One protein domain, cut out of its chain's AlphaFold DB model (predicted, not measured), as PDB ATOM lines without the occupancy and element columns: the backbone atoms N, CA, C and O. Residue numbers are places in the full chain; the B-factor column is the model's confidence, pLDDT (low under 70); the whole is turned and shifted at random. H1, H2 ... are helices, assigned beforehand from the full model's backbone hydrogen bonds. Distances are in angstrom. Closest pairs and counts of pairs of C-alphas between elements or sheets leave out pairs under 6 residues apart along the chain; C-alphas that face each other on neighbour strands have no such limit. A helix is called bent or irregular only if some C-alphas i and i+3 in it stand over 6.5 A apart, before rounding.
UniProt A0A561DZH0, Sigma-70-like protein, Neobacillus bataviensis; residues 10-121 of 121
ATOM      1  N   ASN A  10      19.464 -13.344  88.486       92.38
ATOM      2  CA  ASN A  10      19.631 -14.733  88.907       92.38
ATOM      3  C   ASN A  10      20.580 -14.870  90.102       92.38
ATOM      4  O   ASN A  10      20.346 -15.722  90.952       92.38
ATOM      5  N   ASP A  11      21.644 -14.065  90.175       93.19
ATOM      6  CA  ASP A  11      22.572 -14.065  91.317       93.19
ATOM      7  C   ASP A  11      21.874 -13.619  92.603       93.19
ATOM      8  O   ASP A  11      22.058 -14.222  93.660       93.19
ATOM      9  N   VAL A  12      21.018 -12.605  92.502       93.19
ATOM     10  CA  VAL A  12      20.231 -12.127  93.637       93.19
ATOM     11  C   VAL A  12      19.210 -13.161  94.099       93.19
ATOM     12  O   VAL A  12      19.135 -13.424  95.297       93.19
ATOM     13  N   ILE A  13      18.439 -13.752  93.176       94.69
ATOM     14  CA  ILE A  13      17.459 -14.796  93.519       94.69
ATOM     15  C   ILE A  13      18.174 -15.970  94.189       94.69
ATOM     16  O   ILE A  13      17.770 -16.390  95.269       94.69
ATOM     17  N   PHE A  14      19.292 -16.419  93.612       96.25
ATOM     18  CA  PHE A  14      20.126 -17.469  94.189       96.25
ATOM     19  C   PHE A  14      20.570 -17.130  95.617       96.25
ATOM     20  O   PHE A  14      20.433 -17.949  96.522       96.25
ATOM     21  N   PHE A  15      21.067 -15.914  95.855       96.56
ATOM     22  CA  PHE A  15      21.472 -15.501  97.197       96.56
ATOM     23  C   PHE A  15      20.289 -15.482  98.176       96.56
ATOM     24  O   PHE A  15      20.415 -15.977  99.297       96.56
ATOM     25  N   MET A  16      19.132 -14.958  97.754       96.00
ATOM     26  CA  MET A  16      17.909 -14.932  98.563       96.00
ATOM     27  C   MET A  16      17.413 -16.340  98.912       96.00
ATOM     28  O   MET A  16      16.993 -16.558 100.049       96.00
ATOM     29  N   ASP A  17      17.507 -17.289  97.980       96.25
ATOM     30  CA  ASP A  17      17.211 -18.705  98.218       96.25
ATOM     31  C   ASP A  17      18.162 -19.305  99.252       96.25
ATOM     32  O   ASP A  17      17.735 -20.000 100.176       96.25
ATOM     33  N   MET A  18      19.451 -18.987  99.141       96.81
ATOM     34  CA  MET A  18      20.483 -19.518 100.026       96.81
ATOM     35  C   MET A  18      20.306 -19.084 101.485       96.81
ATOM     36  O   MET A  18      20.504 -19.903 102.387       96.81
ATOM     37  N   ILE A  19      19.891 -17.838 101.727       96.19
ATOM     38  CA  ILE A  19      19.582 -17.321 103.075       96.19
ATOM     39  C   ILE A  19      18.145 -17.621 103.533       96.19
ATOM     40  O   ILE A  19      17.758 -17.203 104.627       96.19
ATOM     41  N   ASP A  20      17.360 -18.337 102.719       95.50
ATOM     42  CA  ASP A  20      15.947 -18.643 102.969       95.50
ATOM     43  C   ASP A  20      15.117 -17.368 103.233       95.50
ATOM     44  O   ASP A  20      14.411 -17.221 104.237       95.50
ATOM     45  N   SER A  21      15.283 -16.374 102.358       94.69
ATOM     46  CA  SER A  21      14.628 -15.073 102.484       94.69
ATOM     47  C   SER A  21      13.159 -15.140 102.081       94.69
ATOM     48  O   SER A  21      12.836 -15.636 101.006       94.69
ATOM     49  N   VAL A  22      12.287 -14.502 102.865       92.62
ATOM     50  CA  VAL A  22      10.864 -14.296 102.519       92.62
ATOM     51  C   VAL A  22      10.665 -13.471 101.244       92.62
ATOM     52  O   VAL A  22       9.584 -13.471 100.667       92.62
ATOM     53  N   TRP A  23      11.703 -12.749 100.813       91.12
ATOM     54  CA  TRP A  23      11.694 -11.927  99.604       91.12
ATOM     55  C   TRP A  23      12.099 -12.699  98.349       91.12
ATOM     56  O   TRP A  23      12.035 -12.140  97.255       91.12
ATOM     57  N   SER A  24      12.531 -13.956  98.492       92.31
ATOM     58  CA  SER A  24      12.800 -14.797  97.333       92.31
ATOM     59  C   SER A  24      11.494 -15.141  96.602       92.31
ATOM     60  O   SER A  24      10.519 -15.511  97.262       92.31
ATOM     61  N   PRO A  25      11.471 -15.136  95.254       91.06
ATOM     62  CA  PRO A  25      10.344 -15.683  94.496       91.06
ATOM     63  C   PRO A  25      10.103 -17.181  94.752       91.06
ATOM     64  O   PRO A  25       8.997 -17.659  94.521       91.06
ATOM     65  N   ASN A  26      11.106 -17.921  95.246       93.00
ATOM     66  CA  ASN A  26      11.004 -19.355  95.527       93.00
ATOM     67  C   ASN A  26      10.732 -19.658  97.013       93.00
ATOM     68  O   ASN A  26      10.803 -20.821  97.424       93.00
ATOM     69  N   PHE A  27      10.453 -18.639  97.835       92.88
ATOM     70  CA  PHE A  27      10.248 -18.829  99.267       92.88
ATOM     71  C   PHE A  27       9.043 -19.733  99.546       92.88
ATOM     72  O   PHE A  27       7.927 -19.486  99.087       92.88
ATOM     73  N   LYS A  28       9.271 -20.772 100.351       90.38
ATOM     74  CA  LYS A  28       8.229 -21.670 100.854       90.38
ATOM     75  C   LYS A  28       8.386 -21.797 102.369       90.38
ATOM     76  O   LYS A  28       9.451 -22.242 102.807       90.38
ATOM     77  N   PRO A  29       7.372 -21.417 103.168       88.31
ATOM     78  CA  PRO A  29       7.461 -21.497 104.619       88.31
ATOM     79  C   PRO A  29       7.600 -22.958 105.056       88.31
ATOM     80  O   PRO A  29       6.853 -23.826 104.609       88.31
ATOM     81  N   GLN A  30       8.562 -23.228 105.935       88.69
ATOM     82  CA  GLN A  30       8.801 -24.562 106.477       88.69
ATOM     83  C   GLN A  30       9.302 -24.461 107.918       88.69
ATOM     84  O   GLN A  30      10.172 -23.650 108.236       88.69
ATOM     85  N   ILE A  31       8.754 -25.301 108.794       82.00
ATOM     86  CA  ILE A  31       9.132 -25.358 110.209       82.00
ATOM     87  C   ILE A  31      10.436 -26.166 110.338       82.00
ATOM     88  O   ILE A  31      10.627 -27.154 109.633       82.00
ATOM     89  N   PHE A  32      11.345 -25.735 111.218       79.56
ATOM     90  CA  PHE A  32      12.634 -26.394 111.511       79.56
ATOM     91  C   PHE A  32      13.600 -26.553 110.321       79.56
ATOM     92  O   PHE A  32      14.529 -27.358 110.368       79.56
ATOM     93  N   LYS A  33      13.435 -25.756 109.261       88.06
ATOM     94  CA  LYS A  33      14.321 -25.787 108.095       88.06
ATOM     95  C   LYS A  33      15.682 -25.154 108.407       88.06
ATOM     96  O   LYS A  33      15.770 -24.023 108.888       88.06
ATOM     97  N   GLN A  34      16.761 -25.865 108.085       89.81
ATOM     98  CA  GLN A  34      18.103 -25.281 108.045       89.81
ATOM     99  C   GLN A  34      18.262 -24.430 106.780       89.81
ATOM    100  O   GLN A  34      17.868 -24.852 105.690       89.81
ATOM    101  N   LYS A  35      18.878 -23.249 106.909       92.88
ATOM    102  CA  LYS A  35      19.134 -22.378 105.755       92.88
ATOM    103  C   LYS A  35      19.995 -23.097 104.703       92.88
ATOM    104  O   LYS A  35      21.001 -23.706 105.082       92.88
ATOM    105  N   PRO A  36      19.650 -23.026 103.405       95.12
ATOM    106  CA  PRO A  36      20.353 -23.783 102.372       95.12
ATOM    107  C   PRO A  36      21.860 -23.514 102.280       95.12
ATOM    108  O   PRO A  36      22.602 -24.463 102.021       95.12
ATOM    109  N   TYR A  37      22.331 -22.290 102.564       95.19
ATOM    110  CA  TYR A  37      23.763 -21.972 102.462       95.19
ATOM    111  C   TYR A  37      24.652 -22.875 103.329       95.19
ATOM    112  O   TYR A  37      25.798 -23.118 102.965       95.19
ATOM    113  N   TYR A  38      24.149 -23.433 104.441       93.25
ATOM    114  CA  TYR A  38      24.947 -24.319 105.302       93.25
ATOM    115  C   TYR A  38      25.492 -25.545 104.555       93.25
ATOM    116  O   TYR A  38      26.528 -26.078 104.942       93.25
ATOM    117  N   LYS A  39      24.837 -25.968 103.466       92.81
ATOM    118  CA  LYS A  39      25.270 -27.105 102.639       92.81
ATOM    119  C   LYS A  39      26.498 -26.792 101.782       92.81
ATOM    120  O   LYS A  39      27.237 -27.708 101.437       92.81
ATOM    121  N   ILE A  40      26.715 -25.518 101.448       93.69
ATOM    122  CA  ILE A  40      27.770 -25.087 100.521       93.69
ATOM    123  C   ILE A  40      28.970 -24.444 101.225       93.69
ATOM    124  O   ILE A  40      30.021 -24.325 100.608       93.69
ATOM    125  N   LEU A  41      28.866 -24.071 102.510       91.50
ATOM    126  CA  LEU A  41      29.957 -23.394 103.239       91.50
ATOM    127  C   LEU A  41      31.264 -24.203 103.290       91.50
ATOM    128  O   LEU A  41      32.346 -23.624 103.253       91.50
ATOM    129  N   ASN A  42      31.171 -25.534 103.324       88.19
ATOM    130  CA  ASN A  42      32.344 -26.417 103.339       88.19
ATOM    131  C   ASN A  42      32.880 -26.724 101.929       88.19
ATOM    132  O   ASN A  42      33.932 -27.339 101.778       88.19
ATOM    133  N   GLN A  43      32.175 -26.297 100.880       91.31
ATOM    134  CA  GLN A  43      32.505 -26.583  99.487       91.31
ATOM    135  C   GLN A  43      33.202 -25.381  98.840       91.31
ATOM    136  O   GLN A  43      32.743 -24.857  97.833       91.31
ATOM    137  N   LYS A  44      34.333 -24.933  99.398       84.88
ATOM    138  CA  LYS A  44      34.996 -23.669  98.998       84.88
ATOM    139  C   LYS A  44      35.328 -23.554  97.502       84.88
ATOM    140  O   LYS A  44      35.410 -22.453  96.961       84.88
ATOM    141  N   ASN A  45      35.512 -24.689  96.831       87.31
ATOM    142  CA  ASN A  45      35.824 -24.742  95.405       87.31
ATOM    143  C   ASN A  45      34.585 -24.812  94.502       87.31
ATOM    144  O   ASN A  45      34.745 -24.648  93.291       87.31
ATOM    145  N   SER A  46      33.384 -25.022  95.056       92.81
ATOM    146  CA  SER A  46      32.155 -25.103  94.269       92.81
ATOM    147  C   SER A  46      31.757 -23.739  93.717       92.81
ATOM    148  O   SER A  46      31.991 -22.689  94.328       92.81
ATOM    149  N   ASP A  47      31.136 -23.761  92.542       93.69
ATOM    150  CA  ASP A  47      30.645 -22.543  91.905       93.69
ATOM    151  C   ASP A  47      29.527 -21.901  92.726       93.69
ATOM    152  O   ASP A  47      29.482 -20.678  92.830       93.69
ATOM    153  N   ASP A  48      28.705 -22.704  93.404       95.00
ATOM    154  CA  ASP A  48      27.667 -22.217  94.313       95.00
ATOM    155  C   ASP A  48      28.250 -21.433  95.490       95.00
ATOM    156  O   ASP A  48      27.765 -20.340  95.792       95.00
ATOM    157  N   TYR A  49      29.313 -21.936  96.129       94.19
ATOM    158  CA  TYR A  49      29.984 -21.208  97.208       94.19
ATOM    159  C   TYR A  49      30.590 -19.898  96.701       94.19
ATOM    160  O   TYR A  49      30.349 -18.832  97.275       94.19
ATOM    161  N   LYS A  50      31.335 -19.950  95.589       93.00
ATOM    162  CA  LYS A  50      31.956 -18.757  94.988       93.00
ATOM    163  C   LYS A  50      30.907 -17.724  94.587       93.00
ATOM    164  O   LYS A  50      31.108 -16.530  94.810       93.00
ATOM    165  N   ARG A  51      29.784 -18.176  94.026       94.88
ATOM    166  CA  ARG A  51      28.648 -17.336  93.646       94.88
ATOM    167  C   ARG A  51      28.006 -16.703  94.871       94.88
ATOM    168  O   ARG A  51      27.865 -15.484  94.899       94.88
ATOM    169  N   PHE A  52      27.679 -17.499  95.889       96.12
ATOM    170  CA  PHE A  52      27.090 -17.028  97.143       96.12
ATOM    171  C   PHE A  52      27.961 -15.949  97.797       96.12
ATOM    172  O   PHE A  52      27.490 -14.845  98.079       96.12
ATOM    173  N   LEU A  53      29.255 -16.240  97.956       95.12
ATOM    174  CA  LEU A  53      30.210 -15.322  98.565       95.12
ATOM    175  C   LEU A  53      30.453 -14.083  97.694       95.12
ATOM    176  O   LEU A  53      30.643 -12.991  98.222       95.12
ATOM    177  N   GLY A  54      30.424 -14.233  96.368       93.88
ATOM    178  CA  GLY A  54      30.536 -13.127  95.420       93.88
ATOM    179  C   GLY A  54      29.399 -12.116  95.566       93.88
ATOM    180  O   GLY A  54      29.666 -10.917  95.656       93.88
ATOM    181  N   VAL A  55      28.149 -12.589  95.669       94.75
ATOM    182  CA  VAL A  55      26.989 -11.715  95.926       94.75
ATOM    183  C   VAL A  55      27.120 -11.032  97.281       94.75
ATOM    184  O   VAL A  55      26.973  -9.813  97.369       94.75
ATOM    185  N   TYR A  56      27.457 -11.796  98.325       96.44
ATOM    186  CA  TYR A  56      27.672 -11.252  99.663       96.44
ATOM    187  C   TYR A  56      28.735 -10.141  99.669       96.44
ATOM    188  O   TYR A  56      28.455  -9.027 100.111       96.44
ATOM    189  N   LYS A  57      29.928 -10.395  99.112       94.38
ATOM    190  CA  LYS A  57      31.033  -9.420  99.059       94.38
ATOM    191  C   LYS A  57      30.656  -8.147  98.292       94.38
ATOM    192  O   LYS A  57      31.087  -7.070  98.696       94.38
ATOM    193  N   ALA A  58      29.829  -8.245  97.249       92.69
ATOM    194  CA  ALA A  58      29.364  -7.083  96.489       92.69
ATOM    195  C   ALA A  58      28.411  -6.176  97.293       92.69
ATOM    196  O   ALA A  58      28.416  -4.956  97.112       92.69
ATOM    197  N   ILE A  59      27.609  -6.740  98.203       93.69
ATOM    198  CA  ILE A  59      26.542  -5.994  98.888       93.69
ATOM    199  C   ILE A  59      26.787  -5.733 100.379       93.69
ATOM    200  O   ILE A  59      26.110  -4.895 100.968       93.69
ATOM    201  N   ARG A  60      27.770  -6.397 101.000       94.88
ATOM    202  CA  ARG A  60      28.018  -6.327 102.452       94.88
ATOM    203  C   ARG A  60      28.325  -4.925 102.993       94.88
ATOM    204  O   ARG A  60      28.162  -4.701 104.181       94.88
ATOM    205  N   HIS A  61      28.686  -3.968 102.138       93.88
ATOM    206  CA  HIS A  61      28.936  -2.567 102.508       93.88
ATOM    207  C   HIS A  61      27.743  -1.862 103.187       93.88
ATOM    208  O   HIS A  61      27.917  -0.797 103.767       93.88
ATOM    209  N   VAL A  62      26.529  -2.417 103.105       95.50
ATOM    210  CA  VAL A  62      25.341  -1.870 103.791       95.50
ATOM    211  C   VAL A  62      25.216  -2.293 105.258       95.50
ATOM    212  O   VAL A  62      24.281  -1.870 105.938       95.50
ATOM    213  N   LEU A  63      26.092  -3.182 105.723       97.62
ATOM    214  CA  LEU A  63      26.072  -3.728 107.073       97.62
ATOM    215  C   LEU A  63      26.953  -2.905 108.011       97.62
ATOM    216  O   LEU A  63      27.950  -2.317 107.603       97.62
ATOM    217  N   THR A  64      26.590  -2.899 109.292       97.56
ATOM    218  CA  THR A  64      27.461  -2.366 110.350       97.56
ATOM    219  C   THR A  64      28.676  -3.270 110.559       97.56
ATOM    220  O   THR A  64      28.623  -4.458 110.242       97.56
ATOM    221  N   GLU A  65      29.746  -2.752 111.163       96.75
ATOM    222  CA  GLU A  65      30.941  -3.548 111.491       96.75
ATOM    223  C   GLU A  65      30.593  -4.815 112.276       96.75
ATOM    224  O   GLU A  65      31.043  -5.906 111.946       96.75
ATOM    225  N   ARG A  66      29.699  -4.697 113.263       96.44
ATOM    226  CA  ARG A  66      29.258  -5.834 114.074       96.44
ATOM    227  C   ARG A  66      28.520  -6.898 113.258       96.44
ATOM    228  O   ARG A  66      28.706  -8.090 113.488       96.44
ATOM    229  N   GLU A  67      27.662  -6.484 112.330       98.00
ATOM    230  CA  GLU A  67      26.950  -7.402 111.430       98.00
ATOM    231  C   GLU A  67      27.900  -8.058 110.426       98.00
ATOM    232  O   GLU A  67      27.773  -9.256 110.169       98.00
ATOM    233  N   LEU A  68      28.863  -7.287 109.908       97.25
ATOM    234  CA  LEU A  68      29.934  -7.777 109.045       97.25
ATOM    235  C   LEU A  68      30.745  -8.851 109.749       97.25
ATOM    236  O   LEU A  68      30.891  -9.930 109.193       97.25
ATOM    237  N   THR A  69      31.202  -8.604 110.980       96.25
ATOM    238  CA  THR A  69      31.934  -9.610 111.755       96.25
ATOM    239  C   THR A  69      31.114 -10.888 111.890       96.25
ATOM    240  O   THR A  69      31.615 -11.966 111.597       96.25
ATOM    241  N   VAL A  70      29.831 -10.796 112.258       97.81
ATOM    242  CA  VAL A  70      28.981 -11.989 112.400       97.81
ATOM    243  C   VAL A  70      28.847 -12.761 111.084       97.81
ATOM    244  O   VAL A  70      28.994 -13.983 111.090       97.81
ATOM    245  N   LEU A  71      28.553 -12.095 109.966       97.50
ATOM    246  CA  LEU A  71      28.355 -12.788 108.691       97.50
ATOM    247  C   LEU A  71      29.666 -13.262 108.054       97.50
ATOM    248  O   LEU A  71      29.681 -14.357 107.500       97.50
ATOM    249  N   ASP A  72      30.764 -12.512 108.172       96.44
ATOM    250  CA  ASP A  72      32.088 -12.928 107.694       96.44
ATOM    251  C   ASP A  72      32.554 -14.196 108.428       96.44
ATOM    252  O   ASP A  72      33.050 -15.130 107.795       96.44
ATOM    253  N   GLU A  73      32.321 -14.272 109.744       96.19
ATOM    254  CA  GLU A  73      32.575 -15.475 110.539       96.19
ATOM    255  C   GLU A  73      31.677 -16.646 110.125       96.19
ATOM    256  O   GLU A  73      32.173 -17.753 109.939       96.19
ATOM    257  N   ILE A  74      30.363 -16.435 109.962       96.12
ATOM    258  CA  ILE A  74      29.429 -17.515 109.589       96.12
ATOM    259  C   ILE A  74      29.730 -18.038 108.182       96.12
ATOM    260  O   ILE A  74      29.733 -19.248 107.967       96.12
ATOM    261  N   TYR A  75      29.954 -17.146 107.218       96.06
ATOM    262  CA  TYR A  75      30.163 -17.508 105.815       96.06
ATOM    263  C   TYR A  75      31.603 -17.946 105.513       96.06
ATOM    264  O   TYR A  75      31.874 -18.415 104.404       96.06
ATOM    265  N   GLY A  76      32.515 -17.826 106.483       92.56
ATOM    266  CA  GLY A  76      33.917 -18.202 106.318       92.56
ATOM    267  C   GLY A  76      34.610 -17.325 105.280       92.56
ATOM    268  O   GLY A  76      35.258 -17.826 104.363       92.56
ATOM    269  N   VAL A  77      34.434 -16.008 105.376       90.44
ATOM    270  CA  VAL A  77      35.111 -15.070 104.478       90.44
ATOM    271  C   VAL A  77      36.607 -15.130 104.756       90.44
ATOM    272  O   VAL A  77      37.059 -14.775 105.837       90.44
ATOM    273  N   ASP A  78      37.360 -15.612 103.770       84.44
ATOM    274  CA  ASP A  78      38.823 -15.721 103.796       84.44
ATOM    275  C   ASP A  78      39.370 -16.674 104.891       84.44
ATOM    276  O   ASP A  78      40.576 -16.751 105.117       84.44
ATOM    277  N   LYS A  79      38.491 -17.468 105.524       87.31
ATOM    278  CA  LYS A  79      38.820 -18.508 106.513       87.31
ATOM    279  C   LYS A  79      37.774 -19.627 106.542       87.31
ATOM    280  O   LYS A  79      36.999 -19.797 105.607       87.31
ATOM    281  N   GLU A  80      37.805 -20.503 107.539       87.81
ATOM    282  CA  GLU A  80      36.714 -21.457 107.779       87.81
ATOM    283  C   GLU A  80      35.560 -20.800 108.534       87.81
ATOM    284  O   GLU A  80      35.767 -19.859 109.298       87.81
ATOM    285  N   GLY A  81      34.339 -21.277 108.278       90.44
ATOM    286  CA  GLY A  81      33.147 -20.770 108.948       90.44
ATOM    287  C   GLY A  81      33.157 -21.120 110.435       90.44
ATOM    288  O   GLY A  81      33.373 -22.272 110.810       90.44
ATOM    289  N   SER A  82      32.890 -20.133 111.279       93.25
ATOM    290  CA  SER A  82      32.860 -20.290 112.733       93.25
ATOM    291  C   SER A  82      31.491 -20.754 113.228       93.25
ATOM    292  O   SER A  82      30.435 -20.378 112.710       93.25
ATOM    293  N   GLN A  83      31.487 -21.536 114.309       93.81
ATOM    294  CA  GLN A  83      30.255 -21.875 115.021       93.81
ATOM    295  C   GLN A  83      29.714 -20.663 115.791       93.81
ATOM    296  O   GLN A  83      30.474 -19.828 116.280       93.81
ATOM    297  N   LEU A  84      28.392 -20.613 116.002       95.00
ATOM    298  CA  LEU A  84      27.743 -19.514 116.735       95.00
ATOM    299  C   LEU A  84      28.331 -19.293 118.137       95.00
ATOM    300  O   LEU A  84      28.429 -18.152 118.569       95.00
ATOM    301  N   LYS A  85      28.746 -20.363 118.831       95.44
ATOM    302  CA  LYS A  85      29.382 -20.278 120.158       95.44
ATOM    303  C   LYS A  85      30.729 -19.553 120.116       95.44
ATOM    304  O   LYS A  85      31.011 -18.746 120.992       95.44
ATOM    305  N   THR A  86      31.531 -19.802 119.084       95.81
ATOM    306  CA  THR A  86      32.823 -19.133 118.889       95.81
ATOM    307  C   THR A  86      32.623 -17.647 118.617       95.81
ATOM    308  O   THR A  86      33.255 -16.810 119.253       95.81
ATOM    309  N   ILE A  87      31.679 -17.308 117.737       96.44
ATOM    310  CA  ILE A  87      31.347 -15.914 117.402       96.44
ATOM    311  C   ILE A  87      30.801 -15.172 118.628       96.44
ATOM    312  O   ILE A  87      31.158 -14.026 118.884       96.44
ATOM    313  N   ALA A  88      29.951 -15.845 119.402       96.88
ATOM    314  CA  ALA A  88      29.404 -15.343 120.655       96.88
ATOM    315  C   ALA A  88      30.512 -14.984 121.656       96.88
ATOM    316  O   ALA A  88      30.471 -13.899 122.231       96.88
ATOM    317  N   ALA A  89      31.529 -15.841 121.799       96.81
ATOM    318  CA  ALA A  89      32.687 -15.572 122.647       96.81
ATOM    319  C   ALA A  89      33.515 -14.374 122.148       96.81
ATOM    320  O   ALA A  89      33.844 -13.500 122.945       96.81
ATOM    321  N   ILE A  90      33.784 -14.287 120.837       93.81
ATOM    322  CA  ILE A  90      34.523 -13.163 120.223       93.81
ATOM    323  C   ILE A  90      33.834 -11.824 120.509       93.81
ATOM    324  O   ILE A  90      34.488 -10.832 120.819       93.81
ATOM    325  N   LEU A  91      32.505 -11.795 120.408       95.12
ATOM    326  CA  LEU A  91      31.704 -10.580 120.562       95.12
ATOM    327  C   LEU A  91      31.182 -10.362 121.990       95.12
ATOM    328  O   LEU A  91      30.427  -9.415 122.207       95.12
ATOM    329  N   ASN A  92      31.544 -11.238 122.932       96.38
ATOM    330  CA  ASN A  92      31.054 -11.253 124.310       96.38
ATOM    331  C   ASN A  92      29.515 -11.123 124.418       96.38
ATOM    332  O   ASN A  92      28.982 -10.247 125.100       96.38
ATOM    333  N   ILE A  93      28.787 -11.972 123.688       96.69
ATOM    334  CA  ILE A  93      27.313 -12.033 123.667       96.69
ATOM    335  C   ILE A  93      26.813 -13.478 123.684       96.69
ATOM    336  O   ILE A  93      27.595 -14.409 123.561       96.69
ATOM    337  N   SER A  94      25.497 -13.688 123.792       97.69
ATOM    338  CA  SER A  94      24.915 -15.029 123.675       97.69
ATOM    339  C   SER A  94      24.869 -15.537 122.220       97.69
ATOM    340  O   SER A  94      24.716 -14.738 121.286       97.69
ATOM    341  N   PRO A  95      24.926 -16.865 121.992       97.31
ATOM    342  CA  PRO A  95      24.717 -17.467 120.670       97.31
ATOM    343  C   PRO A  95      23.377 -17.082 120.023       97.31
ATOM    344  O   PRO A  95      23.297 -16.876 118.810       97.31
ATOM    345  N   GLU A  96      22.325 -16.929 120.824       97.44
ATOM    346  CA  GLU A  96      21.006 -16.472 120.387       97.44
ATOM    347  C   GLU A  96      21.080 -15.047 119.839       97.44
ATOM    348  O   GLU A  96      20.493 -14.754 118.794       97.44
ATOM    349  N   ARG A  97      21.863 -14.171 120.484       97.38
ATOM    350  CA  ARG A  97      22.067 -12.807 119.992       97.38
ATOM    351  C   ARG A  97      22.843 -12.798 118.677       97.38
ATOM    352  O   ARG A  97      22.482 -12.028 117.792       97.38
ATOM    353  N   VAL A  98      23.830 -13.681 118.496       97.81
ATOM    354  CA  VAL A  98      24.507 -13.871 117.194       97.81
ATOM    355  C   VAL A  98      23.499 -14.285 116.118       97.81
ATOM    356  O   VAL A  98      23.500 -13.729 115.021       97.81
ATOM    357  N   ARG A  99      22.602 -15.230 116.431       96.25
ATOM    358  CA  ARG A  99      21.557 -15.697 115.506       96.25
ATOM    359  C   ARG A  99      20.589 -14.583 115.112       96.25
ATOM    360  O   ARG A  99      20.174 -14.509 113.958       96.25
ATOM    361  N   GLN A 100      20.227 -13.728 116.063       97.44
ATOM    362  CA  GLN A 100      19.378 -12.577 115.791       97.44
ATOM    363  C   GLN A 100      20.094 -11.566 114.887       97.44
ATOM    364  O   GLN A 100      19.529 -11.166 113.872       97.44
ATOM    365  N   ILE A 101      21.345 -11.216 115.210       98.06
ATOM    366  CA  ILE A 101      22.158 -10.291 114.405       98.06
ATOM    367  C   ILE A 101      22.313 -10.821 112.976       98.06
ATOM    368  O   ILE A 101      22.101 -10.072 112.029       98.06
ATOM    369  N   SER A 102      22.615 -12.111 112.795       97.50
ATOM    370  CA  SER A 102      22.757 -12.686 111.453       97.50
ATOM    371  C   SER A 102      21.452 -12.632 110.662       97.50
ATOM    372  O   SER A 102      21.464 -12.273 109.486       97.50
ATOM    373  N   LYS A 103      20.305 -12.908 111.302       96.69
ATOM    374  CA  LYS A 103      18.991 -12.803 110.652       96.69
ATOM    375  C   LYS A 103      18.651 -11.362 110.264       96.69
ATOM    376  O   LYS A 103      18.128 -11.134 109.174       96.69
ATOM    377  N   GLU A 104      18.928 -10.399 111.138       97.50
ATOM    378  CA  GLU A 104      18.717  -8.972 110.868       97.50
ATOM    379  C   GLU A 104      19.611  -8.486 109.719       97.50
ATOM    380  O   GLU A 104      19.112  -7.858 108.780       97.50
ATOM    381  N   ALA A 105      20.893  -8.856 109.734       98.19
ATOM    382  CA  ALA A 105      21.858  -8.525 108.692       98.19
ATOM    383  C   ALA A 105      21.451  -9.106 107.327       98.19
ATOM    384  O   ALA A 105      21.347  -8.376 106.344       98.19
ATOM    385  N   GLU A 106      21.120 -10.397 107.257       98.06
ATOM    386  CA  GLU A 106      20.633 -11.040 106.029       98.06
ATOM    387  C   GLU A 106      19.361 -10.384 105.481       98.06
ATOM    388  O   GLU A 106      19.225 -10.190 104.272       98.06
ATOM    389  N   ASN A 107      18.435  -9.995 106.362       96.69
ATOM    390  CA  ASN A 107      17.235  -9.269 105.961       96.69
ATOM    391  C   ASN A 107      17.573  -7.891 105.372       96.69
ATOM    392  O   ASN A 107      16.934  -7.477 104.399       96.69
ATOM    393  N   LYS A 108      18.568  -7.179 105.922       97.19
ATOM    394  CA  LYS A 108      19.065  -5.919 105.342       97.19
ATOM    395  C   LYS A 108      19.644  -6.149 103.946       97.19
ATOM    396  O   LYS A 108      19.277  -5.421 103.022       97.19
ATOM    397  N   LEU A 109      20.470  -7.185 103.775       96.88
ATOM    398  CA  LEU A 109      21.030  -7.549 102.471       96.88
ATOM    399  C   LEU A 109      19.926  -7.857 101.453       96.88
ATOM    400  O   LEU A 109      19.905  -7.270 100.372       96.88
ATOM    401  N   ALA A 110      18.963  -8.708 101.816       95.56
ATOM    402  CA  ALA A 110      17.848  -9.073 100.944       95.56
ATOM    403  C   ALA A 110      17.036  -7.845 100.502       95.56
ATOM    404  O   ALA A 110      16.758  -7.679  99.314       95.56
ATOM    405  N   LYS A 111      16.708  -6.938 101.434       94.19
ATOM    406  CA  LYS A 111      15.994  -5.690 101.117       94.19
ATOM    407  C   LYS A 111      16.785  -4.805 100.155       94.19
ATOM    408  O   LYS A 111      16.209  -4.271  99.204       94.19
ATOM    409  N   LYS A 112      18.098  -4.665 100.369       93.56
ATOM    410  CA  LYS A 112      18.965  -3.886  99.478       93.56
ATOM    411  C   LYS A 112      18.990  -4.485  98.071       93.56
ATOM    412  O   LYS A 112      18.763  -3.752  97.111       93.56
ATOM    413  N   LEU A 113      19.194  -5.794  97.954       92.44
ATOM    414  CA  LEU A 113      19.220  -6.489  96.666       92.44
ATOM    415  C   LEU A 113      17.879  -6.379  95.923       92.44
ATOM    416  O   LEU A 113      17.850  -6.082  94.730       92.44
ATOM    417  N   LEU A 114      16.757  -6.519  96.637       89.44
ATOM    418  CA  LEU A 114      15.422  -6.328  96.066       89.44
ATOM    419  C   LEU A 114      15.239  -4.906  95.513       89.44
ATOM    420  O   LEU A 114      14.666  -4.726  94.440       89.44
ATOM    421  N   SER A 115      15.741  -3.895  96.230       87.38
ATOM    422  CA  SER A 115      15.673  -2.500  95.782       87.38
ATOM    423  C   SER A 115      16.506  -2.234  94.525       87.38
ATOM    424  O   SER A 115      16.113  -1.403  93.712       87.38
ATOM    425  N   GLN A 116      17.625  -2.942  94.344       82.38
ATOM    426  CA  GLN A 116      18.465  -2.818  93.150       82.38
ATOM    427  C   GLN A 116      17.774  -3.414  91.923       82.38
ATOM    428  O   GLN A 116      17.712  -2.751  90.897       82.38
ATOM    429  N   ILE A 117      17.160  -4.597  92.045       77.25
ATOM    430  CA  ILE A 117      16.432  -5.217  90.924       77.25
ATOM    431  C   ILE A 117      15.234  -4.374  90.494       77.25
ATOM    432  O   ILE A 117      14.989  -4.225  89.302       77.25
ATOM    433  N   LYS A 118      14.487  -3.807  91.449       72.88
ATOM    434  CA  LYS A 118      13.313  -2.977  91.138       72.88
ATOM    435  C   LYS A 118      13.648  -1.693  90.377       72.88
ATOM    436  O   LYS A 118      12.759  -1.161  89.737       72.88
ATOM    437  N   LYS A 119      14.882  -1.187  90.473       62.09
ATOM    438  CA  LYS A 119      15.327   0.018  89.752       62.09
ATOM    439  C   LYS A 119      15.808  -0.263  88.325       62.09
ATOM    440  O   LYS A 119      16.012   0.683  87.578       62.09
ATOM    441  N   CYS A 120      16.038  -1.530  87.978       50.34
ATOM    442  CA  CYS A 120      16.525  -1.950  86.663       50.34
ATOM    443  C   CYS A 120      15.406  -2.422  85.715       50.34
ATOM    444  O   CYS A 120      15.707  -2.748  84.570       50.34
ATOM    445  N   ASN A 121      14.157  -2.484  86.192       45.06
ATOM    446  CA  ASN A 121      12.952  -2.683  85.380       45.06
ATOM    447  C   ASN A 121      12.229  -1.348  85.218       45.06
ATOM    448  O   ASN A 121      11.597  -1.166  84.160       45.06
TER     449      ASN A 121
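Overview. This is residues 10 to 121 of the 121 residues of the protein "Sigma-70-like protein" of Neobacillus bataviensis (UniProt A0A561DZH0). Long helix H6 makes the long axis, and H3 and H4, side by side and running opposite ways, cross it; H5 makes a corner at its first end, and H1 crosses H3. The 112 printed residues include six named helices, H1 to H6, and no named strand: all helix. The whole is compact, radius of gyration of the C-alphas 13.7 A, spanning 44 by 31 by 27 A.

Arrangement. The hub, H6, residues 95 to 118, touches H3, residues 47 to 62, at 88 degrees, about perpendicular, through 108 to 113 and 59 to 62 alone; closest C-alphas are Ile 59 and Leu 109, 6.8 A. With 98 to 105 alone it touches H4, residues 65 to 75, and with 95 to 99 alone H5, residues 84 to 90; closest C-alphas are Glu 67 and Ala 105, 5.9 A, and Ala 88 and Pro 95, 5.1 A. H1, residues 10 to 18, touches H3's residues 51 to 56 alone, closest C-alphas Phe 15 and Phe 52, 5.8 A. H2, residues 36 to 39, only just touches H1, with 3 pairs of C-alphas within 8 A, closest Met 18 and Tyr 37, 4.8 A. Every O i to N i+4 pair is within hydrogen-bond range in H1, H4, H5 and H6, and 10 of 12 in H3; H2 is too short.

Along the chain. H6 measures 34.8 A, ending at C-alpha 118 (13.313, -2.977, 91.138); H3 measures 24.4 A and is irregular, C-alphas 58 and 61 being 7.5 A apart. H1 begins at C-alpha 10 (19.631, -14.733, 88.907).

Size, cuts and confidence. The printed part has no cut; the H1 to H2 link, residues 19 to 35, is long. Residues 119 to 121 are under pLDDT 70.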